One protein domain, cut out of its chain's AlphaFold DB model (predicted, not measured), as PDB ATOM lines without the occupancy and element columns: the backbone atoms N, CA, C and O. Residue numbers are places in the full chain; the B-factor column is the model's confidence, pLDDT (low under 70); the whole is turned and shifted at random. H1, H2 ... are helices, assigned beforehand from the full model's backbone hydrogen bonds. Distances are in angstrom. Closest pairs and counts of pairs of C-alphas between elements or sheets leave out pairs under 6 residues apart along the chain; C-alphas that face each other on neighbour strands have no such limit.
ATOM      1  N   LYS A   2     -51.427 -47.962  97.203       55.62
ATOM      2  CA  LYS A   2     -52.073 -47.259  96.084       55.62
ATOM      3  C   LYS A   2     -51.659 -45.795  96.162       55.62
ATOM      4  O   LYS A   2     -52.212 -45.046  96.958       55.62
ATOM      5  N   GLU A   3     -50.673 -45.408  95.361       65.50
ATOM      6  CA  GLU A   3     -50.341 -43.998  95.167       65.50
ATOM      7  C   GLU A   3     -51.530 -43.332  94.469       65.50
ATOM      8  O   GLU A   3     -51.979 -43.787  93.414       65.50
ATOM      9  N   ARG A   4     -52.104 -42.297  95.091       73.38
ATOM     10  CA  ARG A   4     -53.195 -41.525  94.491       73.38
ATOM     11  C   ARG A   4     -52.737 -40.108  94.199       73.38
ATOM     12  O   ARG A   4     -52.162 -39.438  95.055       73.38
ATOM     13  N   CYS A   5     -53.049 -39.646  92.992       86.69
ATOM     14  CA  CYS A   5     -52.957 -38.238  92.626       86.69
ATOM     15  C   CYS A   5     -54.044 -37.451  93.385       86.69
ATOM     16  O   CYS A   5     -55.235 -37.693  93.178       86.69
ATOM     17  N   ARG A   6     -53.640 -36.561  94.305       80.62
ATOM     18  CA  ARG A   6     -54.551 -35.836  95.217       80.62
ATOM     19  C   ARG A   6     -55.393 -34.790  94.489       80.62
ATOM     20  O   ARG A   6     -56.589 -34.697  94.737       80.62
ATOM     21  N   ASN A   7     -54.765 -34.048  93.585       85.38
ATOM     22  CA  ASN A   7     -55.400 -33.008  92.771       85.38
ATOM     23  C   ASN A   7     -55.605 -33.517  91.343       85.38
ATOM     24  O   ASN A   7     -55.247 -32.859  90.368       85.38
ATOM     25  N   TYR A   8     -56.095 -34.748  91.233       89.69
ATOM     26  CA  TYR A   8     -56.290 -35.384  89.945       89.69
ATOM     27  C   TYR A   8     -57.309 -34.611  89.102       89.69
ATOM     28  O   TYR A   8     -58.456 -34.426  89.510       89.69
ATOM     29  N   VAL A   9     -56.890 -34.227  87.899       91.44
ATOM     30  CA  VAL A   9     -57.753 -33.716  86.834       91.44
ATOM     31  C   VAL A   9     -57.506 -34.605  85.631       91.44
ATOM     32  O   VAL A   9     -56.450 -34.508  85.026       91.44
ATOM     33  N   GLY A  10     -58.428 -35.503  85.296       92.38
ATOM     34  CA  GLY A  10     -58.228 -36.411  84.167       92.38
ATOM     35  C   GLY A  10     -58.165 -35.676  82.831       92.38
ATOM     36  O   GLY A  10     -58.894 -34.705  82.639       92.38
ATOM     37  N   VAL A  11     -57.379 -36.173  81.875       94.25
ATOM     38  CA  VAL A  11     -57.432 -35.696  80.475       94.25
ATOM     39  C   VAL A  11     -58.867 -35.760  79.933       94.25
ATOM     40  O   VAL A  11     -59.326 -34.801  79.319       94.25
ATOM     41  N   ALA A  12     -59.617 -36.806  80.300       93.44
ATOM     42  CA  ALA A  12     -61.037 -36.950  79.972       93.44
ATOM     43  C   ALA A  12     -61.916 -35.796  80.503       93.44
ATOM     44  O   ALA A  12     -62.949 -35.455  79.931       93.44
ATOM     45  N   CYS A  13     -61.534 -35.178  81.626       91.44
ATOM     46  CA  CYS A  13     -62.230 -34.001  82.154       91.44
ATOM     47  C   CYS A  13     -61.996 -32.759  81.291       91.44
ATOM     48  O   CYS A  13     -62.835 -31.866  81.292       91.44
ATOM     49  N   VAL A  14     -60.870 -32.699  80.578       92.50
ATOM     50  CA  VAL A  14     -60.489 -31.564  79.728       92.50
ATOM     51  C   VAL A  14     -61.033 -31.721  78.309       92.50
ATOM     52  O   VAL A  14     -61.495 -30.744  77.731       92.50
ATOM     53  N   ASP A  15     -61.013 -32.936  77.754       92.81
ATOM     54  CA  ASP A  15     -61.497 -33.211  76.393       92.81
ATOM     55  C   ASP A  15     -63.022 -33.430  76.294       92.81
ATOM     56  O   ASP A  15     -63.555 -33.569  75.194       92.81
ATOM     57  N   GLY A  16     -63.727 -33.435  77.432       90.50
ATOM     58  CA  GLY A  16     -65.183 -33.591  77.508       90.50
ATOM     59  C   GLY A  16     -65.677 -35.041  77.490       90.50
ATOM     60  O   GLY A  16     -66.882 -35.276  77.506       90.50
ATOM     61  N   SER A  17     -64.787 -36.034  77.494       90.75
ATOM     62  CA  SER A  17     -65.167 -37.453  77.555       90.75
ATOM     63  C   SER A  17     -65.416 -37.976  78.977       90.75
ATOM     64  O   SER A  17     -65.792 -39.139  79.153       90.75
ATOM     65  N   CYS A  18     -65.224 -37.142  80.007       91.75
ATOM     66  CA  CYS A  18     -65.410 -37.521  81.403       91.75
ATOM     67  C   CYS A  18     -66.840 -38.028  81.657       91.75
ATOM     68  O   CYS A  18     -67.795 -37.263  81.519       91.75
ATOM     69  N   PRO A  19     -67.012 -39.272  82.141       89.44
ATOM     70  CA  PRO A  19     -68.342 -39.823  82.400       89.44
ATOM     71  C   PRO A  19     -69.121 -39.050  83.472       89.44
ATOM     72  O   PRO A  19     -70.344 -39.051  83.467       89.44
ATOM     73  N   SER A  20     -68.424 -38.367  84.389       89.31
ATOM     74  CA  SER A  20     -69.078 -37.492  85.368       89.31
ATOM     75  C   SER A  20     -69.577 -36.187  84.746       89.31
ATOM     76  O   SER A  20     -70.545 -35.628  85.254       89.31
ATOM     77  N   ALA A  21     -68.915 -35.685  83.699       88.06
ATOM     78  CA  ALA A  21     -69.381 -34.518  82.953       88.06
ATOM     79  C   ALA A  21     -70.570 -34.895  82.058       88.06
ATOM     80  O   ALA A  21     -71.547 -34.158  81.991       88.06
ATOM     81  N   ASN A  22     -70.536 -36.098  81.480       89.94
ATOM     82  CA  ASN A  22     -71.583 -36.633  80.604       89.94
ATOM     83  C   ASN A  22     -72.634 -37.445  81.371       89.94
ATOM     84  O   ASN A  22     -73.251 -38.354  80.816       89.94
ATOM     85  N   ARG A  23     -72.822 -37.148  82.664       90.69
ATOM     86  CA  ARG A  23     -73.672 -37.944  83.554       90.69
ATOM     87  C   ARG A  23     -75.093 -38.087  83.016       90.69
ATOM     88  O   ARG A  23     -75.612 -39.193  83.030       90.69
ATOM     89  N   GLU A  24     -75.692 -36.997  82.544       91.44
ATOM     90  CA  GLU A  24     -77.069 -37.001  82.033       91.44
ATOM     91  C   GLU A  24     -77.218 -37.959  80.842       91.44
ATOM     92  O   GLU A  24     -78.056 -38.854  80.879       91.44
ATOM     93  N   GLU A  25     -76.328 -37.876  79.845       92.06
ATOM     94  CA  GLU A  25     -76.330 -38.791  78.692       92.06
ATOM     95  C   GLU A  25     -76.123 -40.257  79.116       92.06
ATOM     96  O   GLU A  25     -76.746 -41.173  78.575       92.06
ATOM     97  N   TYR A  26     -75.241 -40.499  80.088       91.19
ATOM     98  CA  TYR A  26     -74.972 -41.846  80.592       91.19
ATOM     99  C   TYR A  26     -76.187 -42.415  81.334       91.19
ATOM    100  O   TYR A  26     -76.517 -43.585  81.139       91.19
ATOM    101  N   GLU A  27     -76.876 -41.600  82.137       92.50
ATOM    102  CA  GLU A  27     -78.121 -41.974  82.817       92.50
ATOM    103  C   GLU A  27     -79.230 -42.296  81.810       92.50
ATOM    104  O   GLU A  27     -79.850 -43.357  81.912       92.50
ATOM    105  N   GLU A  28     -79.423 -41.450  80.793       95.19
ATOM    106  CA  GLU A  28     -80.396 -41.671  79.712       95.19
ATOM    107  C   GLU A  28     -80.142 -42.975  78.944       95.19
ATOM    108  O   GLU A  28     -81.075 -43.639  78.488       95.19
ATOM    109  N   ARG A  29     -78.871 -43.370  78.819       94.06
ATOM    110  CA  ARG A  29     -78.445 -44.602  78.142       94.06
ATOM    111  C   ARG A  29     -78.322 -45.815  79.063       94.06
ATOM    112  O   ARG A  29     -77.834 -46.852  78.616       94.06
ATOM    113  N   TYR A  30     -78.756 -45.715  80.322       92.06
ATOM    114  CA  TYR A  30     -78.642 -46.781  81.327       92.06
ATOM    115  C   TYR A  30     -77.195 -47.261  81.560       92.06
ATOM    116  O   TYR A  30     -76.954 -48.416  81.921       92.06
ATOM    117  N   MET A  31     -76.213 -46.383  81.348       88.94
ATOM    118  CA  MET A  31     -74.798 -46.657  81.583       88.94
ATOM    119  C   MET A  31     -74.427 -46.396  83.052       88.94
ATOM    120  O   MET A  31     -75.020 -45.533  83.702       88.94
ATOM    121  N   PRO A  32     -73.422 -47.103  83.606       85.06
ATOM    122  CA  PRO A  32     -72.938 -46.827  84.952       85.06
ATOM    123  C   PRO A  32     -72.439 -45.386  85.101       85.06
ATOM    124  O   PRO A  32     -71.521 -44.955  84.400       85.06
ATOM    125  N   VAL A  33     -73.000 -44.668  86.072       86.50
ATOM    126  CA  VAL A  33     -72.548 -43.330  86.459       86.50
ATOM    127  C   VAL A  33     -71.498 -43.449  87.553       86.50
ATOM    128  O   VAL A  33     -71.755 -43.979  88.638       86.50
ATOM    129  N   ILE A  34     -70.310 -42.918  87.288       88.81
ATOM    130  CA  ILE A  34     -69.256 -42.804  88.297       88.81
ATOM    131  C   ILE A  34     -69.585 -41.659  89.262       88.81
ATOM    132  O   ILE A  34     -69.990 -40.576  88.847       88.81
ATOM    133  N   LYS A  35     -69.404 -41.883  90.568       84.81
ATOM    134  CA  LYS A  35     -69.703 -40.875  91.607       84.81
ATOM    135  C   LYS A  35     -68.530 -39.941  91.904       84.81
ATOM    136  O   LYS A  35     -68.711 -38.909  92.542       84.81
ATOM    137  N   GLY A  36     -67.334 -40.300  91.450       86.12
ATOM    138  CA  GLY A  36     -66.136 -39.494  91.613       86.12
ATOM    139  C   GLY A  36     -64.935 -40.100  90.900       86.12
ATOM    140  O   GLY A  36     -64.967 -41.241  90.441       86.12
ATOM    141  N   CYS A  37     -63.841 -39.337  90.846       87.38
ATOM    142  CA  CYS A  37     -62.601 -39.767  90.193       87.38
ATOM    143  C   CYS A  37     -62.002 -41.036  90.815       87.38
ATOM    144  O   CYS A  37     -61.253 -41.747  90.151       87.38
ATOM    145  N   SER A  38     -62.347 -41.345  92.070       81.25
ATOM    146  CA  SER A  38     -61.915 -42.569  92.741       81.25
ATOM    147  C   SER A  38     -62.453 -43.850  92.115       81.25
ATOM    148  O   SER A  38     -61.808 -44.888  92.261       81.25
ATOM    149  N   ASP A  39     -63.602 -43.749  91.450       85.19
ATOM    150  CA  ASP A  39     -64.346 -44.857  90.848       85.19
ATOM    151  C   ASP A  39     -64.346 -44.739  89.313       85.19
ATOM    152  O   ASP A  39     -65.024 -45.490  88.615       85.19
ATOM    153  N   CYS A  40     -63.596 -43.769  88.778       88.69
ATOM    154  CA  CYS A  40     -63.493 -43.520  87.351       88.69
ATOM    155  C   CYS A  40     -62.628 -44.593  86.693       88.69
ATOM    156  O   CYS A  40     -61.456 -44.749  87.028       88.69
ATOM    157  N   PHE A  41     -63.182 -45.292  85.707       87.56
ATOM    158  CA  PHE A  41     -62.471 -46.337  84.968       87.56
ATOM    159  C   PHE A  41     -61.330 -45.799  84.091       87.56
ATOM    160  O   PHE A  41     -60.445 -46.565  83.719       87.56
ATOM    161  N   TYR A  42     -61.315 -44.496  83.790       88.75
ATOM    162  CA  TYR A  42     -60.183 -43.863  83.113       88.75
ATOM    163  C   TYR A  42     -58.984 -43.626  84.034       88.75
ATOM    164  O   TYR A  42     -57.882 -43.540  83.507       88.75
ATOM    165  N   TYR A  43     -59.187 -43.574  85.359       89.88
ATOM    166  CA  TYR A  43     -58.178 -43.159  86.338       89.88
ATOM    167  C   TYR A  43     -56.902 -44.012  86.286       89.88
ATOM    168  O   TYR A  43     -56.916 -45.204  86.605       89.88
ATOM    169  N   ARG A  44     -55.774 -43.369  85.975       88.75
ATOM    170  CA  ARG A  44     -54.419 -43.950  85.939       88.75
ATOM    171  C   ARG A  44     -53.402 -43.144  86.764       88.75
ATOM    172  O   ARG A  44     -52.193 -43.282  86.577       88.75
ATOM    173  N   GLY A  45     -53.865 -42.357  87.736       88.25
ATOM    174  CA  GLY A  45     -53.000 -41.596  88.643       88.25
ATOM    175  C   GLY A  45     -52.470 -40.307  88.008       88.25
ATOM    176  O   GLY A  45     -53.236 -39.550  87.430       88.25
ATOM    177  N   CYS A  46     -51.175 -39.996  88.157       89.12
ATOM    178  CA  CYS A  46     -50.603 -38.833  87.457       89.12
ATOM    179  C   CYS A  46     -50.394 -39.094  85.950       89.12
ATOM    180  O   CYS A  46     -50.249 -38.132  85.210       89.12
ATOM    181  N   VAL A  47     -50.430 -40.351  85.474       89.44
ATOM    182  CA  VAL A  47     -50.209 -40.695  84.050       89.44
ATOM    183  C   VAL A  47     -51.288 -40.114  83.133       89.44
ATOM    184  O   VAL A  47     -51.007 -39.750  81.997       89.44
ATOM    185  N   ASP A  48     -52.527 -40.034  83.608       91.19
ATOM    186  CA  ASP A  48     -53.672 -39.476  82.885       91.19
ATOM    187  C   ASP A  48     -54.177 -38.165  83.502       91.19
ATOM    188  O   ASP A  48     -55.280 -37.715  83.187       91.19
ATOM    189  N   CYS A  49     -53.381 -37.543  84.371       92.62
ATOM    190  CA  CYS A  49     -53.693 -36.237  84.921       92.62
ATOM    191  C   CYS A  49     -53.289 -35.151  83.915       92.62
ATOM    192  O   CYS A  49     -52.127 -35.041  83.546       92.62
ATOM    193  N   ALA A  50     -54.220 -34.292  83.517       93.75
ATOM    194  CA  ALA A  50     -53.976 -33.122  82.676       93.75
ATOM    195  C   ALA A  50     -53.009 -32.106  83.311       93.75
ATOM    196  O   ALA A  50     -52.480 -31.239  82.625       93.75
ATOM    197  N   LEU A  51     -52.786 -32.208  84.625       91.81
ATOM    198  CA  LEU A  51     -51.817 -31.405  85.367       91.81
ATOM    199  C   LEU A  51     -50.475 -32.127  85.554       91.81
ATOM    200  O   LEU A  51     -49.659 -31.658  86.351       91.81
ATOM    201  N   ALA A  52     -50.250 -33.262  84.881       90.25
ATOM    202  CA  ALA A  52     -48.964 -33.957  84.885       90.25
ATOM    203  C   ALA A  52     -47.814 -32.984  84.588       90.25
ATOM    204  O   ALA A  52     -47.983 -31.997  83.875       90.25
ATOM    205  N   ASP A  53     -46.662 -33.234  85.209       86.50
ATOM    206  CA  ASP A  53     -45.456 -32.399  85.114       86.50
ATOM    207  C   ASP A  53     -45.599 -30.957  85.634       86.50
ATOM    208  O   ASP A  53     -44.667 -30.156  85.546       86.50
ATOM    209  N   THR A  54     -46.730 -30.623  86.259       88.94
ATOM    210  CA  THR A  54     -46.897 -29.379  87.012       88.94
ATOM    211  C   THR A  54     -46.797 -29.632  88.512       88.94
ATOM    212  O   THR A  54     -47.092 -30.719  89.010       88.94
ATOM    213  N   GLN A  55     -46.488 -28.576  89.267       85.94
ATOM    214  CA  GLN A  55     -46.537 -28.584  90.735       85.94
ATOM    215  C   GLN A  55     -47.921 -28.941  91.312       85.94
ATOM    216  O   GLN A  55     -48.045 -29.227  92.501       85.94
ATOM    217  N   TYR A  56     -48.968 -28.935  90.482       86.25
ATOM    218  CA  TYR A  56     -50.326 -29.244  90.899       86.25
ATOM    219  C   TYR A  56     -50.645 -30.751  90.838       86.25
ATOM    220  O   TYR A  56     -51.573 -31.164  91.532       86.25
ATOM    221  N   CYS A  57     -49.879 -31.601  90.122       88.06
ATOM    222  CA  CYS A  57     -50.033 -33.070  90.193       88.06
ATOM    223  C   CYS A  57     -49.317 -33.629  91.425       88.06
ATOM    224  O   CYS A  57     -48.179 -34.090  91.364       88.06
ATOM    225  N   ILE A  58     -49.995 -33.600  92.569       81.62
ATOM    226  CA  ILE A  58     -49.419 -34.086  93.826       81.62
ATOM    227  C   ILE A  58     -49.658 -35.595  93.943       81.62
ATOM    228  O   ILE A  58     -50.773 -36.029  94.257       81.62
ATOM    229  N   MET A  59     -48.614 -36.400  93.719       72.12
ATOM    230  CA  MET A  59     -48.605 -37.810  94.124       72.12
ATOM    231  C   MET A  59     -48.332 -37.897  95.623       72.12
ATOM    232  O   MET A  59     -47.328 -37.366  96.088       72.12
ATOM    233  N   LYS A  60     -49.199 -38.578  96.377       64.00
ATOM    234  CA  LYS A  60     -48.873 -38.983  97.749       64.00
ATOM    235  C   LYS A  60     -48.508 -40.457  97.796       64.00
ATOM    236  O   LYS A  60     -49.260 -41.298  97.293       64.00
ATOM    237  N   ARG A  61     -47.402 -40.764  98.470       59.50
ATOM    238  CA  ARG A  61     -47.128 -42.099  99.011       59.50
ATOM    239  C   ARG A  61     -47.776 -42.189 100.398       59.50
ATOM    240  O   ARG A  61     -47.911 -41.182 101.096       59.50
ATOM    241  N   GLU A  62     -48.244 -43.373 100.799       51.22
ATOM    242  CA  GLU A  62     -48.749 -43.580 102.167       51.22
ATOM    243  C   GLU A  62     -47.607 -43.285 103.160       51.22
ATOM    244  O   GLU A  62     -46.664 -44.064 103.263       51.22
ATOM    245  N   GLY A  63     -47.662 -42.121 103.826       56.09
ATOM    246  CA  GLY A  63     -46.602 -41.608 104.706       56.09
ATOM    247  C   GLY A  63     -46.324 -40.101 104.588       56.09
ATOM    248  O   GLY A  63     -45.730 -39.532 105.501       56.09
ATOM    249  N   ASP A  64     -46.794 -39.438 103.524       59.34
ATOM    250  CA  ASP A  64     -46.589 -37.994 103.333       59.34
ATOM    251  C   ASP A  64     -47.492 -37.172 104.279       59.34
ATOM    252  O   ASP A  64     -48.615 -36.762 103.932       59.34
ATOM    253  N   ILE A  65     -46.998 -36.958 105.504       57.34
ATOM    254  CA  ILE A  65     -47.511 -35.985 106.478       57.34
ATOM    255  C   ILE A  65     -47.488 -34.606 105.812       57.34
ATOM    256  O   ILE A  65     -46.489 -34.200 105.222       57.34
TER     257      ILE A  65
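What this domain is: This is residues 2 to 65 of the 69 residues of an uncharacterized protein of Coprococcus sp. AM25-4LB (UniProt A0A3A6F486). What is the shape? There is little regular structure: a long chain of loops with two short helices, H2 near one end of the long axis, where residues 29 to 65 fold back to the other end, beside the first residues. What is it made of? The printed part has 64 residues, with H1 then H2 holding 11, and no named strand; the class is all helix. How compact? It is only just loose, close to compact, with a radius of gyration of the C-alphas of 13.1 A, and elongated, spanning 42 by 21 by 14 A.

How they stand to each other: What pairs early? Residues 4 to 5 pair antiparallel with residues 59 to 60. How do the helices stand? H1, residues 11 to 15, and H2, residues 23 to 28, are apart, with a short link of 7 residues. Are their backbones hydrogen-bonded? In H1 and H2 every O i to N i+4 pair is within hydrogen-bond range.

Where its parts are: Where does H1 begin? C-alpha 11 is at (-57.432, -35.696, 80.475), and H1 is 6.3 A long. Where does H2 end? C-alpha 28 is at (-80.396, -41.671, 79.712), and H2 is 8.6 A long.

The domain as a whole: How large? The two farthest C-alphas, of Arg 29 and Ile 65, are 42.8 A apart; the printed part has no cut. Where is confidence low? Residues 2 to 3 and 60 to 65 are under 70 in pLDDT.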